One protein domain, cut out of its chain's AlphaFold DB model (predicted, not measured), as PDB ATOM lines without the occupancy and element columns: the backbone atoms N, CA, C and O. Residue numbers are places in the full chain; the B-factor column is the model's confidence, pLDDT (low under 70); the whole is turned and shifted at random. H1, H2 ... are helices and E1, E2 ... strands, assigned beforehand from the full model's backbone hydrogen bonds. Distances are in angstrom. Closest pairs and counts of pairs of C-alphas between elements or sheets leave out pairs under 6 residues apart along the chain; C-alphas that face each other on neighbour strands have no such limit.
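This is residues 3 to 96 and 105 to 115 of the 118 residues of an uncharacterized protein of Pyrobaculum sp. WP30 (UniProt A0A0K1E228). A strongly twisted sheet of three strands, E4, E1 and E5, forms the core, with H1 packed over one face and H3 over the other. A separate hairpin, E2 and E3, lies beyond the end of the sheet where E1 ends and E4 begins, while H4 meets H3 nearly at a right angle and grazes the sheet. The printed part has 105 residues, with four named helices and five named strands in the order E1 E2 E3 E4 H1 H2 E5 H3 H4; both sheets are antiparallel, the larger in the order E4 - E1 - E5, and the class is mixed, helices and strands. The whole is compact, with a radius of gyration of the C-alphas of 12.8 A and a rounded outline of 33 by 29 by 28 A.

Find C-alpha 3 at (-37.556, 40.593, -27.329); from there E1, residues 3 to 9, runs 18.7 A. Beside it look for E4, residues 26 to 33, 23.2 A long, and E5, residues 62 to 69, 21.6 A long. The hairpin is E2, residues 12 to 15, and E3, residues 20 to 23. H1, residues 38 to 47, spans 14.1 A, and H2 takes residues 55 to 58. H3, residues 73 to 81, spans 12.0 A, and H4, residues 107 to 113, spans 10.1 A and ends at C-alpha 113, (-42.315, 48.735, -16.758).

Start at inner strand E1: it is antiparallel to E4 at 155 degrees, with N 5 and O 30 2.9 A apart, and to E5 at 162 degrees, with N 6 and O 65 2.9 A apart, both within hydrogen-bond range. E4, H1 and H2, and E5 form a split strand-helix-strand unit, two strands that run the same way with E1 between them, and its crossover is right-handed. H1 lies over E1 at a height over the sheet of 8.6 A, along the strands; its closest C-alphas to E5 are those of Leu 46 and Gly 63, 5.2 A. On the opposite face, H3 lies over E4 and only just over E1, with 3 of its C-alphas falling on E1, at a height of 9.1 A; helices on both faces of the sheet give three layers. H3 and H4 only just touch, with 3 pairs of C-alphas within 8 A, the closest Leu 79 and Tyr 113 at 6.7 A, about perpendicular at 81 degrees. H2 only grazes the sheet, and its closest C-alpha pair with E2 is Tyr 58 and Val 14, 6.2 A. In the hairpin, N 14 and O 21 are 2.9 A apart, within hydrogen-bond range. In H1, H3 and H4 every O i to N i+4 pair is within hydrogen-bond range; H2 is too short for one.

Look for the C-alphas of Gly 17 and Gly 115, the two farthest apart, at 35.3 A. Residues 97 to 104 are not printed, and C-alphas 96 and 105 are 21.5 A apart across that cut, which falls in the link from H3 to H4. Of the links printed whole, none is long. Residues 82 to 96 hold no named element. Mean pLDDT of the printed part is 95.5, and no printed residue is under 70.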
ATOM      1  N   TYR A   3     -37.090  39.485 -26.522       97.88
ATOM      2  CA  TYR A   3     -37.556  40.593 -27.329       97.88
ATOM      3  C   TYR A   3     -39.022  40.877 -27.029       97.88
ATOM      4  O   TYR A   3     -39.765  40.001 -26.582       97.88
ATOM      5  N   LEU A   4     -39.422  42.105 -27.328       98.19
ATOM      6  CA  LEU A   4     -40.808  42.517 -27.427       98.19
ATOM      7  C   LEU A   4     -41.107  42.847 -28.885       98.19
ATOM      8  O   LEU A   4     -40.297  43.503 -29.540       98.19
ATOM      9  N   VAL A   5     -42.262  42.417 -29.383       98.31
ATOM     10  CA  VAL A   5     -42.833  42.913 -30.641       98.31
ATOM     11  C   VAL A   5     -44.168  43.564 -30.335       98.31
ATOM     12  O   VAL A   5     -45.033  42.951 -29.712       98.31
ATOM     13  N   PHE A   6     -44.320  44.810 -30.764       98.31
ATOM     14  CA  PHE A   6     -45.522  45.596 -30.545       98.31
ATOM     15  C   PHE A   6     -46.457  45.491 -31.743       98.31
ATOM     16  O   PHE A   6     -46.017  45.596 -32.887       98.31
ATOM     17  N   PHE A   7     -47.744  45.310 -31.471       98.25
ATOM     18  CA  PHE A   7     -48.783  45.152 -32.478       98.25
ATOM     19  C   PHE A   7     -49.956  46.091 -32.217       98.25
ATOM     20  O   PHE A   7     -50.428  46.162 -31.086       98.25
ATOM     21  N   GLN A   8     -50.484  46.732 -33.259       98.19
ATOM     22  CA  GLN A   8     -51.807  47.354 -33.237       98.19
ATOM     23  C   GLN A   8     -52.838  46.329 -33.713       98.19
ATOM     24  O   GLN A   8     -52.795  45.859 -34.852       98.19
ATOM     25  N   CYS A   9     -53.775  45.969 -32.842       98.12
ATOM     26  CA  CYS A   9     -54.762  44.930 -33.103       98.12
ATOM     27  C   CYS A   9     -56.181  45.512 -33.177       98.12
ATOM     28  O   CYS A   9     -56.575  46.222 -32.254       98.12
ATOM     29  N   PRO A  10     -56.997  45.169 -34.192       98.31
ATOM     30  CA  PRO A  10     -58.450  45.282 -34.110       98.31
ATOM     31  C   PRO A  10     -59.027  44.173 -33.217       98.31
ATOM     32  O   PRO A  10     -58.360  43.170 -32.941       98.31
ATOM     33  N   SER A  11     -60.292  44.294 -32.808       98.44
ATOM     34  CA  SER A  11     -60.970  43.215 -32.077       98.44
ATOM     35  C   SER A  11     -61.160  41.981 -32.964       98.44
ATOM     36  O   SER A  11     -61.742  42.064 -34.045       98.44
ATOM     37  N   HIS A  12     -60.683  40.816 -32.524       98.25
ATOM     38  CA  HIS A  12     -60.818  39.566 -33.269       98.25
ATOM     39  C   HIS A  12     -60.652  38.319 -32.392       98.25
ATOM     40  O   HIS A  12     -60.223  38.370 -31.244       98.25
ATOM     41  N   VAL A  13     -60.982  37.158 -32.961       98.06
ATOM     42  CA  VAL A  13     -60.702  35.853 -32.353       98.06
ATOM     43  C   VAL A  13     -59.514  35.212 -33.058       98.06
ATOM     44  O   VAL A  13     -59.467  35.178 -34.295       98.06
ATOM     45  N   VAL A  14     -58.587  34.690 -32.260       96.94
ATOM     46  CA  VAL A  14     -57.472  33.846 -32.689       96.94
ATOM     47  C   VAL A  14     -57.817  32.403 -32.359       96.94
ATOM     48  O   VAL A  14     -58.161  32.094 -31.221       96.94
ATOM     49  N   ARG A  15     -57.719  31.520 -33.351       95.44
ATOM     50  CA  ARG A  15     -57.872  30.074 -33.170       95.44
ATOM     51  C   ARG A  15     -56.574  29.396 -33.555       95.44
ATOM     52  O   ARG A  15     -56.087  29.584 -34.670       95.44
ATOM     53  N   THR A  16     -56.028  28.637 -32.623       88.81
ATOM     54  CA  THR A  16     -54.879  27.759 -32.830       88.81
ATOM     55  C   THR A  16     -55.389  26.317 -32.845       88.81
ATOM     56  O   THR A  16     -56.583  26.082 -32.657       88.81
ATOM     57  N   GLY A  17     -54.512  25.339 -33.075       84.25
ATOM     58  CA  GLY A  17     -54.918  23.930 -33.011       84.25
ATOM     59  C   GLY A  17     -55.409  23.490 -31.623       84.25
ATOM     60  O   GLY A  17     -56.203  22.563 -31.538       84.25
ATOM     61  N   ALA A  18     -54.969  24.164 -30.552       85.50
ATOM     62  CA  ALA A  18     -55.214  23.745 -29.169       85.50
ATOM     63  C   ALA A  18     -56.026  24.749 -28.332       85.50
ATOM     64  O   ALA A  18     -56.524  24.393 -27.269       85.50
ATOM     65  N   ALA A  19     -56.151  26.007 -28.770       91.75
ATOM     66  CA  ALA A  19     -56.748  27.063 -27.960       91.75
ATOM     67  C   ALA A  19     -57.449  28.139 -28.800       91.75
ATOM     68  O   ALA A  19     -57.154  28.357 -29.979       91.75
ATOM     69  N   THR A  20     -58.385  28.842 -28.163       96.62
ATOM     70  CA  THR A  20     -59.072  30.006 -28.732       96.62
ATOM     71  C   THR A  20     -58.875  31.210 -27.823       96.62
ATOM     72  O   THR A  20     -59.130  31.130 -26.624       96.62
ATOM     73  N   PHE A  21     -58.481  32.342 -28.402       97.81
ATOM     74  CA  PHE A  21     -58.210  33.579 -27.677       97.81
ATOM     75  C   PHE A  21     -59.051  34.728 -28.227       97.81
ATOM     76  O   PHE A  21     -59.169  34.904 -29.443       97.81
ATOM     77  N   LYS A  22     -59.622  35.533 -27.327       98.19
ATOM     78  CA  LYS A  22     -60.291  36.791 -27.676       98.19
ATOM     79  C   LYS A  22     -59.279  37.926 -27.573       98.19
ATOM     80  O   LYS A  22     -58.727  38.160 -26.502       98.19
ATOM     81  N   ILE A  23     -59.060  38.622 -28.680       98.50
ATOM     82  CA  ILE A  23     -58.197  39.796 -28.762       98.50
ATOM     83  C   ILE A  23     -59.110  41.011 -28.866       98.50
ATOM     84  O   ILE A  23     -59.934  41.091 -29.777       98.50
ATOM     85  N   GLY A  24     -59.014  41.919 -27.899       98.38
ATOM     86  CA  GLY A  24     -59.691  43.209 -27.974       98.38
ATOM     87  C   GLY A  24     -58.888  44.183 -28.827       98.38
ATOM     88  O   GLY A  24     -57.712  43.960 -29.092       98.38
ATOM     89  N   GLU A  25     -59.510  45.276 -29.240       98.38
ATOM     90  CA  GLU A  25     -58.807  46.335 -29.958       98.38
ATOM     91  C   GLU A  25     -57.746  47.019 -29.079       98.38
ATOM     92  O   GLU A  25     -57.993  47.299 -27.905       98.38
ATOM     93  N   GLY A  26     -56.569  47.321 -29.625       98.19
ATOM     94  CA  GLY A  26     -55.541  48.127 -28.964       98.19
ATOM     95  C   GLY A  26     -54.114  47.682 -29.269       98.19
ATOM     96  O   GLY A  26     -53.884  46.831 -30.128       98.19
ATOM     97  N   ILE A  27     -53.163  48.254 -28.528       98.31
ATOM     98  CA  ILE A  27     -51.740  47.926 -28.644       98.31
ATOM     99  C   ILE A  27     -51.406  46.737 -27.746       98.31
ATOM    100  O   ILE A  27     -51.811  46.683 -26.581       98.31
ATOM    101  N   TYR A  28     -50.650  45.797 -28.301       98.56
ATOM    102  CA  TYR A  28     -50.170  44.618 -27.607       98.56
ATOM    103  C   TYR A  28     -48.654  44.491 -27.687       98.56
ATOM    104  O   TYR A  28     -48.079  44.631 -28.760       98.56
ATOM    105  N   ALA A  29     -48.026  44.143 -26.570       98.44
ATOM    106  CA  ALA A  29     -46.653  43.678 -26.491       98.44
ATOM    107  C   ALA A  29     -46.646  42.144 -26.456       98.44
ATOM    108  O   ALA A  29     -47.176  41.531 -25.526       98.44
ATOM    109  N   TYR A  30     -46.053  41.523 -27.473       98.31
ATOM    110  CA  TYR A  30     -45.711  40.107 -27.456       98.31
ATOM    111  C   TYR A  30     -44.285  39.929 -26.945       98.31
ATOM    112  O   TYR A  30     -43.370  40.545 -27.488       98.31
ATOM    113  N   VAL A  31     -44.101  39.076 -25.944       98.25
ATOM    114  CA  VAL A  31     -42.794  38.740 -25.373       98.25
ATOM    115  C   VAL A  31     -42.333  37.408 -25.951       98.25
ATOM    116  O   VAL A  31     -43.121  36.475 -26.085       98.25
ATOM    117  N   GLY A  32     -41.061  37.325 -26.330       97.31
ATOM    118  CA  GLY A  32     -40.481  36.081 -26.814       97.31
ATOM    119  C   GLY A  32     -39.008  35.926 -26.452       97.31
ATOM    120  O   GLY A  32     -38.248  36.894 -26.411       97.31
ATOM    121  N   SER A  33     -38.565  34.689 -26.249       95.94
ATOM    122  CA  SER A  33     -37.148  34.360 -26.097       95.94
ATOM    123  C   SER A  33     -36.425  34.461 -27.431       95.94
ATOM    124  O   SER A  33     -36.934  34.065 -28.485       95.94
ATOM    125  N   CYS A  34     -35.181  34.930 -27.396       95.31
ATOM    126  CA  CYS A  34     -34.314  34.932 -28.566       95.31
ATOM    127  C   CYS A  34     -33.989  33.524 -29.088       95.31
ATOM    128  O   CYS A  34     -33.763  33.355 -30.290       95.31
ATOM    129  N   GLY A  35     -33.974  32.509 -28.217       92.38
ATOM    130  CA  GLY A  35     -33.456  31.179 -28.543       92.38
ATOM    131  C   GLY A  35     -32.131  31.267 -29.314       92.38
ATOM    132  O   GLY A  35     -31.224  31.989 -28.914       92.38
ATOM    133  N   ALA A  36     -32.058  30.595 -30.466       91.81
ATOM    134  CA  ALA A  36     -30.880  30.619 -31.336       91.81
ATOM    135  C   ALA A  36     -30.645  31.953 -32.083       91.81
ATOM    136  O   ALA A  36     -29.537  32.193 -32.550       91.81
ATOM    137  N   SER A  37     -31.664  32.803 -32.272       94.75
ATOM    138  CA  SER A  37     -31.503  34.094 -32.962       94.75
ATOM    139  C   SER A  37     -32.683  35.036 -32.707       94.75
ATOM    140  O   SER A  37     -33.791  34.788 -33.191       94.75
ATOM    141  N   CYS A  38     -32.428  36.159 -32.019       95.56
ATOM    142  CA  CYS A  38     -33.429  37.212 -31.810       95.56
ATOM    143  C   CYS A  38     -33.896  37.801 -33.148       95.56
ATOM    144  O   CYS A  38     -35.091  37.848 -33.418       95.56
ATOM    145  N   LEU A  39     -32.947  38.211 -34.001       95.50
ATOM    146  CA  LEU A  39     -33.236  38.954 -35.231       95.50
ATOM    147  C   LEU A  39     -34.138  38.167 -36.181       95.50
ATOM    148  O   LEU A  39     -35.107  38.721 -36.680       95.50
ATOM    149  N   LYS A  40     -33.889  36.864 -36.374       96.06
ATOM    150  CA  LYS A  40     -34.746  36.021 -37.225       96.06
ATOM    151  C   LYS A  40     -36.176  35.910 -36.688       96.06
ATOM    152  O   LYS A  40     -37.119  35.849 -37.472       96.06
ATOM    153  N   ARG A  41     -36.342  35.852 -35.361       96.44
ATOM    154  CA  ARG A  41     -37.665  35.774 -34.722       96.44
ATOM    155  C   ARG A  41     -38.395  37.114 -34.821       96.44
ATOM    156  O   ARG A  41     -39.539  37.136 -35.255       96.44
ATOM    157  N   VAL A  42     -37.716  38.213 -34.499       97.31
ATOM    158  CA  VAL A  42     -38.254  39.574 -34.623       97.31
ATOM    159  C   VAL A  42     -38.663  39.880 -36.066       97.31
ATOM    160  O   VAL A  42     -39.802  40.274 -36.298       97.31
ATOM    161  N   ASP A  43     -37.776  39.637 -37.035       96.06
ATOM    162  CA  ASP A  43     -38.040  39.872 -38.459       96.06
ATOM    163  C   ASP A  43     -39.266  39.089 -38.937       96.06
ATOM    164  O   ASP A  43     -40.163  39.654 -39.556       96.06
ATOM    165  N   ARG A  44     -39.375  37.809 -38.565       95.69
ATOM    166  CA  ARG A  44     -40.564  37.005 -38.859       95.69
ATOM    167  C   ARG A  44     -41.839  37.635 -38.304       95.69
ATOM    168  O   ARG A  44     -42.832  37.725 -39.024       95.69
ATOM    169  N   HIS A  45     -41.829  38.015 -37.029       96.12
ATOM    170  CA  HIS A  45     -43.019  38.523 -36.347       96.12
ATOM    171  C   HIS A  45     -43.485  39.858 -36.914       96.12
ATOM    172  O   HIS A  45     -44.688  40.100 -36.964       96.12
ATOM    173  N   LEU A  46     -42.553  40.686 -37.384       94.38
ATOM    174  CA  LEU A  46     -42.857  41.929 -38.087       94.38
ATOM    175  C   LEU A  46     -43.308  41.681 -39.537       94.38
ATOM    176  O   LEU A  46     -44.247  42.325 -39.991       94.38
ATOM    177  N   ARG A  47     -42.705  40.721 -40.257       92.38
ATOM    178  CA  ARG A  47     -43.053  40.399 -41.660       92.38
ATOM    179  C   ARG A  47     -44.339  39.601 -41.836       92.38
ATOM    180  O   ARG A  47     -44.870  39.571 -42.941       92.38
ATOM    181  N   ARG A  48     -44.821  38.924 -40.790       90.06
ATOM    182  CA  ARG A  48     -46.091  38.171 -40.795       90.06
ATOM    183  C   ARG A  48     -46.209  37.164 -41.963       90.06
ATOM    184  O   ARG A  48     -47.174  37.226 -42.726       90.06
ATOM    185  N   PRO A  49     -45.263  36.224 -42.147       91.06
ATOM    186  CA  PRO A  49     -45.342  35.270 -43.252       91.06
ATOM    187  C   PRO A  49     -46.583  34.369 -43.143       91.06
ATOM    188  O   PRO A  49     -47.056  34.070 -42.047       91.06
ATOM    189  N   ALA A  50     -47.066  33.867 -44.284       87.88
ATOM    190  CA  ALA A  50     -48.283  33.049 -44.343       87.88
ATOM    191  C   ALA A  50     -48.180  31.736 -43.544       87.88
ATOM    192  O   ALA A  50     -49.150  31.299 -42.922       87.88
ATOM    193  N   ALA A  51     -46.999  31.108 -43.544       92.88
ATOM    194  CA  ALA A  51     -46.739  29.915 -42.748       92.88
ATOM    195  C   ALA A  51     -46.758  30.276 -41.260       92.88
ATOM    196  O   ALA A  51     -45.972  31.120 -40.837       92.88
ATOM    197  N   ARG A  52     -47.596  29.610 -40.460       92.25
ATOM    198  CA  ARG A  52     -47.750  29.865 -39.018       92.25
ATOM    199  C   ARG A  52     -46.970  28.842 -38.202       92.25
ATOM    200  O   ARG A  52     -47.025  27.653 -38.493       92.25
ATOM    201  N   ARG A  53     -46.261  29.303 -37.174       91.62
ATOM    202  CA  ARG A  53     -45.413  28.476 -36.303       91.62
ATOM    203  C   ARG A  53     -45.620  28.777 -34.818       91.62
ATOM    204  O   ARG A  53     -45.617  27.846 -34.027       91.62
ATOM    205  N   TRP A  54     -45.822  30.038 -34.447       93.12
ATOM    206  CA  TRP A  54     -46.086  30.470 -33.069       93.12
ATOM    207  C   TRP A  54     -47.479  31.077 -32.932       93.12
ATOM    208  O   TRP A  54     -48.057  31.531 -33.916       93.12
ATOM    209  N   HIS A  55     -48.013  31.140 -31.710       94.56
ATOM    210  CA  HIS A  55     -49.325  31.743 -31.448       94.56
ATOM    211  C   HIS A  55     -49.440  33.177 -31.987       94.56
ATOM    212  O   HIS A  55     -50.446  33.520 -32.610       94.56
ATOM    213  N   VAL A  56     -48.383  33.983 -31.843       96.00
ATOM    214  CA  VAL A  56     -48.321  35.358 -32.366       96.00
ATOM    215  C   VAL A  56     -48.511  35.426 -33.890       96.00
ATOM    216  O   VAL A  56     -49.102  36.386 -34.387       96.00
ATOM    217  N   ASP A  57     -48.131  34.384 -34.642       95.38
ATOM    218  CA  ASP A  57     -48.304  34.326 -36.103       95.38
ATOM    219  C   ASP A  57     -49.788  34.269 -36.519       95.38
ATOM    220  O   ASP A  57     -50.125  34.575 -37.659       95.38
ATOM    221  N   TYR A  58     -50.697  33.899 -35.608       95.38
ATOM    222  CA  TYR A  58     -52.140  33.833 -35.880       95.38
ATOM    223  C   TYR A  58     -52.866  35.166 -35.653       95.38
ATOM    224  O   TYR A  58     -54.043  35.283 -36.003       95.38
ATOM    225  N   LEU A  59     -52.196  36.158 -35.059       96.31
ATOM    226  CA  LEU A  59     -52.772  37.487 -34.862       96.31
ATOM    227  C   LEU A  59     -53.172  38.134 -36.200       96.31
ATOM    228  O   LEU A  59     -52.529  37.960 -37.235       96.31
ATOM    229  N   ARG A  60     -54.243  38.920 -36.189       95.62
ATOM    230  CA  ARG A  60     -54.616  39.783 -37.317       95.62
ATOM    231  C   ARG A  60     -54.354  41.229 -36.933       95.62
ATOM    232  O   ARG A  60     -55.290  41.992 -36.752       95.62
ATOM    233  N   CYS A  61     -53.079  41.546 -36.731       96.62
ATOM    234  CA  CYS A  61     -52.610  42.834 -36.233       96.62
ATOM    235  C   CYS A  61     -51.496  43.387 -37.122       96.62
ATOM    236  O   CYS A  61     -50.787  42.622 -37.781       96.62
ATOM    237  N   GLU A  62     -51.322  44.700 -37.083       96.56
ATOM    238  CA  GLU A  62     -50.209  45.407 -37.707       96.56
ATOM    239  C   GLU A  62     -49.009  45.425 -36.752       96.56
ATOM    240  O   GLU A  62     -49.165  45.732 -35.571       96.56
ATOM    241  N   GLY A  63     -47.820  45.052 -37.235       96.19
ATOM    242  CA  GLY A  63     -46.582  45.153 -36.459       96.19
ATOM    243  C   GLY A  63     -46.077  46.591 -36.438       96.19
ATOM    244  O   GLY A  63     -45.993  47.218 -37.486       96.19
ATOM    245  N   LEU A  64     -45.730  47.100 -35.258       95.88
ATOM    246  CA  LEU A  64     -45.300  48.486 -35.071       95.88
ATOM    247  C   LEU A  64     -43.779  48.579 -34.917       95.88
ATOM    248  O   LEU A  64     -43.083  49.131 -35.764       95.88
ATOM    249  N   TYR A  65     -43.253  48.005 -33.833       92.88
ATOM    250  CA  TYR A  65     -41.844  48.098 -33.450       92.88
ATOM    251  C   TYR A  65     -41.404  46.816 -32.751       92.88
ATOM    252  O   TYR A  65     -42.232  46.037 -32.270       92.88
ATOM    253  N   ALA A  66     -40.095  46.624 -32.628       96.81
ATOM    254  CA  ALA A  66     -39.533  45.580 -31.792       96.81
ATOM    255  C   ALA A  66     -38.359  46.102 -30.971       96.81
ATOM    256  O   ALA A  66     -37.597  46.950 -31.430       96.81
ATOM    257  N   VAL A  67     -38.206  45.562 -29.766       96.62
ATOM    258  CA  VAL A  67     -37.098  45.876 -28.861       96.62
ATOM    259  C   VAL A  67     -36.468  44.576 -28.398       96.62
ATOM    260  O   VAL A  67     -37.172  43.641 -28.029       96.62
ATOM    261  N   VAL A  68     -35.140  44.513 -28.412       97.19
ATOM    262  CA  VAL A  68     -34.378  43.403 -27.833       97.19
ATOM    263  C   VAL A  68     -33.822  43.863 -26.493       97.19
ATOM    264  O   VAL A  68     -33.317  44.975 -26.379       97.19
ATOM    265  N   THR A  69     -33.914  43.005 -25.481       96.12
ATOM    266  CA  THR A  69     -33.505  43.311 -24.107       96.12
ATOM    267  C   THR A  69     -32.589  42.219 -23.543       96.12
ATOM    268  O   THR A  69     -32.750  41.033 -23.881       96.12
ATOM    269  N   PRO A  70     -31.615  42.571 -22.676       95.81
ATOM    270  CA  PRO A  70     -30.794  41.583 -21.982       95.81
ATOM    271  C   PRO A  70     -31.607  40.677 -21.041       95.81
ATOM    272  O   PRO A  70     -31.190  39.538 -20.807       95.81
ATOM    273  N   LEU A  71     -32.776  41.137 -20.572       96.88
ATOM    274  CA  LEU A  71     -33.649  40.419 -19.636       96.88
ATOM    275  C   LEU A  71     -34.054  39.025 -20.148       96.88
ATOM    276  O   LEU A  71     -33.975  38.706 -21.345       96.88
ATOM    277  N   LYS A  72     -34.471  38.148 -19.230       95.94
ATOM    278  CA  LYS A  72     -35.029  36.833 -19.591       95.94
ATOM    279  C   LYS A  72     -36.500  36.970 -20.000       95.94
ATOM    280  O   LYS A  72     -37.203  37.843 -19.514       95.94
ATOM    281  N   GLU A  73     -36.971  36.083 -20.876       96.62
ATOM    282  CA  GLU A  73     -38.367  36.075 -21.358       96.62
ATOM    283  C   GLU A  73     -39.367  36.010 -20.195       96.62
ATOM    284  O   GLU A  73     -40.217  36.888 -20.077       96.62
ATOM    285  N   VAL A  74     -39.186  35.048 -19.284       95.69
ATOM    286  CA  VAL A  74     -40.031  34.881 -18.089       95.69
ATOM    287  C   VAL A  74     -40.028  36.113 -17.174       95.69
ATOM    288  O   VAL A  74     -41.044  36.453 -16.575       95.69
ATOM    289  N   GLU A  75     -38.902  36.820 -17.079       96.19
ATOM    290  CA  GLU A  75     -38.773  38.027 -16.259       96.19
ATOM    291  C   GLU A  75     -39.587  39.178 -16.857       96.19
ATOM    292  O   GLU A  75     -40.396  39.791 -16.163       96.19
ATOM    293  N   VAL A  76     -39.448  39.406 -18.166       97.56
ATOM    294  CA  VAL A  76     -40.245  40.392 -18.909       97.56
ATOM    295  C   VAL A  76     -41.735  40.057 -18.814       97.56
ATOM    296  O   VAL A  76     -42.543  40.934 -18.505       97.56
ATOM    297  N   ALA A  77     -42.107  38.792 -19.017       97.88
ATOM    298  CA  ALA A  77     -43.495  38.348 -18.936       97.88
ATOM    299  C   ALA A  77     -44.097  38.586 -17.540       97.88
ATOM    300  O   ALA A  77     -45.201  39.117 -17.437       97.88
ATOM    301  N   LYS A  78     -43.368  38.275 -16.458       96.69
ATOM    302  CA  LYS A  78     -43.817  38.534 -15.077       96.69
ATOM    303  C   LYS A  78     -43.952  40.032 -14.780       96.69
ATOM    304  O   LYS A  78     -44.949  40.443 -14.183       96.69
ATOM    305  N   LEU A  79     -42.997  40.856 -15.221       97.12
ATOM    306  CA  LEU A  79     -43.043  42.313 -15.033       97.12
ATOM    307  C   LEU A  79     -44.267  42.945 -15.705       97.12
ATOM    308  O   LEU A  79     -44.927  43.789 -15.089       97.12
ATOM    309  N   LEU A  80     -44.583  42.515 -16.933       98.00
ATOM    310  CA  LEU A  80     -45.757  42.981 -17.668       98.00
ATOM    311  C   LEU A  80     -47.056  42.384 -17.121       98.00
ATOM    312  O   LEU A  80     -48.053  43.094 -17.049       98.00
ATOM    313  N   ALA A  81     -47.070  41.125 -16.674       97.12
ATOM    314  CA  ALA A  81     -48.263  40.499 -16.101       97.12
ATOM    315  C   ALA A  81     -48.790  41.236 -14.862       97.12
ATOM    316  O   ALA A  81     -50.002  41.308 -14.668       97.12
ATOM    317  N   GLY A  82     -47.895  41.806 -14.048       95.00
ATOM    318  CA  GLY A  82     -48.266  42.578 -12.860       95.00
ATOM    319  C   GLY A  82     -48.781  43.995 -13.141       95.00
ATOM    320  O   GLY A  82     -49.253  44.646 -12.213       95.00
ATOM    321  N   ARG A  83     -48.665  44.503 -14.377       96.94
ATOM    322  CA  ARG A  83     -48.917  45.925 -14.703       96.94
ATOM    323  C   ARG A  83     -49.786  46.156 -15.940       96.94
ATOM    324  O   ARG A  83     -50.423  47.197 -16.052       96.94
ATOM    325  N   CYS A  84     -49.844  45.192 -16.851       97.62
ATOM    326  CA  CYS A  84     -50.620  45.244 -18.082       97.62
ATOM    327  C   CYS A  84     -51.726  44.179 -18.054       97.62
ATOM    328  O   CYS A  84     -51.560  43.079 -17.516       97.62
ATOM    329  N   ARG A  85     -52.853  44.458 -18.720       97.75
ATOM    330  CA  ARG A  85     -53.829  43.400 -19.032       97.75
ATOM    331  C   ARG A  85     -53.172  42.391 -19.970       97.75
ATOM    332  O   ARG A  85     -52.400  42.783 -20.837       97.75
ATOM    333  N   HIS A  86     -53.494  41.111 -19.855       98.00
ATOM    334  CA  HIS A  86     -52.911  40.071 -20.704       98.00
ATOM    335  C   HIS A  86     -53.967  39.111 -21.239       98.00
ATOM    336  O   HIS A  86     -55.091  39.078 -20.743       98.00
ATOM    337  N   VAL A  87     -53.609  38.360 -22.280       97.88
ATOM    338  CA  VAL A  87     -54.453  37.311 -22.865       97.88
ATOM    339  C   VAL A  87     -54.045  35.975 -22.238       97.88
ATOM    340  O   VAL A  87     -52.992  35.451 -22.608       97.88
ATOM    341  N   PRO A  88     -54.811  35.421 -21.279       96.56
ATOM    342  CA  PRO A  88     -54.369  34.262 -20.505       96.56
ATOM    343  C   PRO A  88     -54.005  33.067 -21.391       96.56
ATOM    344  O   PRO A  88     -54.719  32.755 -22.344       96.56
ATOM    345  N   GLY A  89     -52.875  32.426 -21.091       95.88
ATOM    346  CA  GLY A  89     -52.372  31.248 -21.804       95.88
ATOM    347  C   GLY A  89     -51.831  31.513 -23.214       95.88
ATOM    348  O   GLY A  89     -51.409  30.580 -23.899       95.88
ATOM    349  N   PHE A  90     -51.850  32.758 -23.702       97.38
ATOM    350  CA  PHE A  90     -51.369  33.056 -25.048       97.38
ATOM    351  C   PHE A  90     -49.847  32.936 -25.107       97.38
ATOM    352  O   PHE A  90     -49.137  33.742 -24.516       97.38
ATOM    353  N   GLY A  91     -49.337  31.968 -25.868       94.19
ATOM    354  CA  GLY A  91     -47.890  31.824 -26.069       94.19
ATOM    355  C   GLY A  91     -47.131  31.170 -24.916       94.19
ATOM    356  O   GLY A  91     -45.941  30.978 -25.083       94.19
ATOM    357  N   SER A  92     -47.780  30.815 -23.801       93.88
ATOM    358  CA  SER A  92     -47.131  30.291 -22.583       93.88
ATOM    359  C   SER A  92     -47.311  28.784 -22.375       93.88
ATOM    360  O   SER A  92     -47.319  28.291 -21.254       93.88
ATOM    361  N   THR A  93     -47.480  28.018 -23.455       87.12
ATOM    362  CA  THR A  93     -47.709  26.564 -23.365       87.12
ATOM    363  C   THR A  93     -46.518  25.816 -22.764       87.12
ATOM    364  O   THR A  93     -46.710  24.838 -22.051       87.12
ATOM    365  N   ASP A  94     -45.302  26.271 -23.049       87.88
ATOM    366  CA  ASP A  94     -44.032  25.724 -22.572       87.88
ATOM    367  C   ASP A  94     -43.425  26.518 -21.401       87.88
ATOM    368  O   ASP A  94     -42.347  26.171 -20.924       87.88
ATOM    369  N   ASP A  95     -44.122  27.547 -20.909       90.25
ATOM    370  CA  ASP A  95     -43.671  28.427 -19.826       90.25
ATOM    371  C   ASP A  95     -44.764  28.560 -18.747       90.25
ATOM    372  O   ASP A  95     -45.533  29.527 -18.749       90.25
ATOM    373  N   PRO A  96     -44.868  27.587 -17.819       88.00
ATOM    374  CA  PRO A  96     -45.912  27.576 -16.793       88.00
ATOM    375  C   PRO A  96     -45.757  28.698 -15.756       88.00
ATOM    376  O   PRO A  96     -46.684  28.955 -14.990       88.00
ATOM    377  N   CYS A 105     -50.793  46.616 -23.659       95.56
ATOM    378  CA  CYS A 105     -50.011  47.685 -23.046       95.56
ATOM    379  C   CYS A 105     -49.454  48.598 -24.141       95.56
ATOM    380  O   CYS A 105     -49.051  48.104 -25.198       95.56
ATOM    381  N   GLY A 106     -49.421  49.908 -23.900       95.81
ATOM    382  CA  GLY A 106     -48.781  50.852 -24.811       95.81
ATOM    383  C   GLY A 106     -47.269  50.626 -24.899       95.81
ATOM    384  O   GLY A 106     -46.660  50.024 -24.013       95.81
ATOM    385  N   VAL A 107     -46.641  51.135 -25.964       95.75
ATOM    386  CA  VAL A 107     -45.189  50.977 -26.178       95.75
ATOM    387  C   VAL A 107     -44.395  51.618 -25.036       95.75
ATOM    388  O   VAL A 107     -43.577  50.949 -24.414       95.75
ATOM    389  N   ALA A 108     -44.671  52.888 -24.719       95.38
ATOM    390  CA  ALA A 108     -43.973  53.612 -23.656       95.38
ATOM    391  C   ALA A 108     -44.184  52.974 -22.271       95.38
ATOM    392  O   ALA A 108     -43.227  52.806 -21.520       95.38
ATOM    393  N   GLU A 109     -45.416  52.552 -21.965       95.62
ATOM    394  CA  GLU A 109     -45.747  51.870 -20.707       95.62
ATOM    395  C   GLU A 109     -44.946  50.575 -20.555       95.62
ATOM    396  O   GLU A 109     -44.268  50.377 -19.550       95.62
ATOM    397  N   ALA A 110     -44.970  49.713 -21.577       96.88
ATOM    398  CA  ALA A 110     -44.268  48.439 -21.539       96.88
ATOM    399  C   ALA A 110     -42.758  48.624 -21.353       96.88
ATOM    400  O   ALA A 110     -42.162  47.893 -20.567       96.88
ATOM    401  N   LEU A 111     -42.150  49.597 -22.043       96.50
ATOM    402  CA  LEU A 111     -40.719  49.894 -21.929       96.50
ATOM    403  C   LEU A 111     -40.343  50.462 -20.554       96.50
ATOM    404  O   LEU A 111     -39.328  50.049 -19.990       96.50
ATOM    405  N   SER A 112     -41.182  51.332 -19.987       96.56
ATOM    406  CA  SER A 112     -41.009  51.847 -18.625       96.56
ATOM    407  C   SER A 112     -41.108  50.724 -17.587       96.56
ATOM    408  O   SER A 112     -40.237  50.580 -16.731       96.56
ATOM    409  N   TYR A 113     -42.102  49.838 -17.704       96.50
ATOM    410  CA  TYR A 113     -42.315  48.735 -16.758       96.50
ATOM    411  C   TYR A 113     -41.195  47.697 -16.725       96.50
ATOM    412  O   TYR A 113     -41.047  47.000 -15.718       96.50
ATOM    413  N   ILE A 114     -40.413  47.592 -17.799       95.75
ATOM    414  CA  ILE A 114     -39.236  46.719 -17.868       95.75
ATOM    415  C   ILE A 114     -37.917  47.478 -17.667       95.75
ATOM    416  O   ILE A 114     -36.849  46.901 -17.861       95.75
ATOM    417  N   GLY A 115     -37.983  48.757 -17.281       93.44
ATOM    418  CA  GLY A 115     -36.826  49.571 -16.910       93.44
ATOM    419  C   GLY A 115     -35.940  50.010 -18.076       93.44
ATOM    420  O   GLY A 115     -34.758  50.270 -17.863       93.44
TER     421      GLY A 115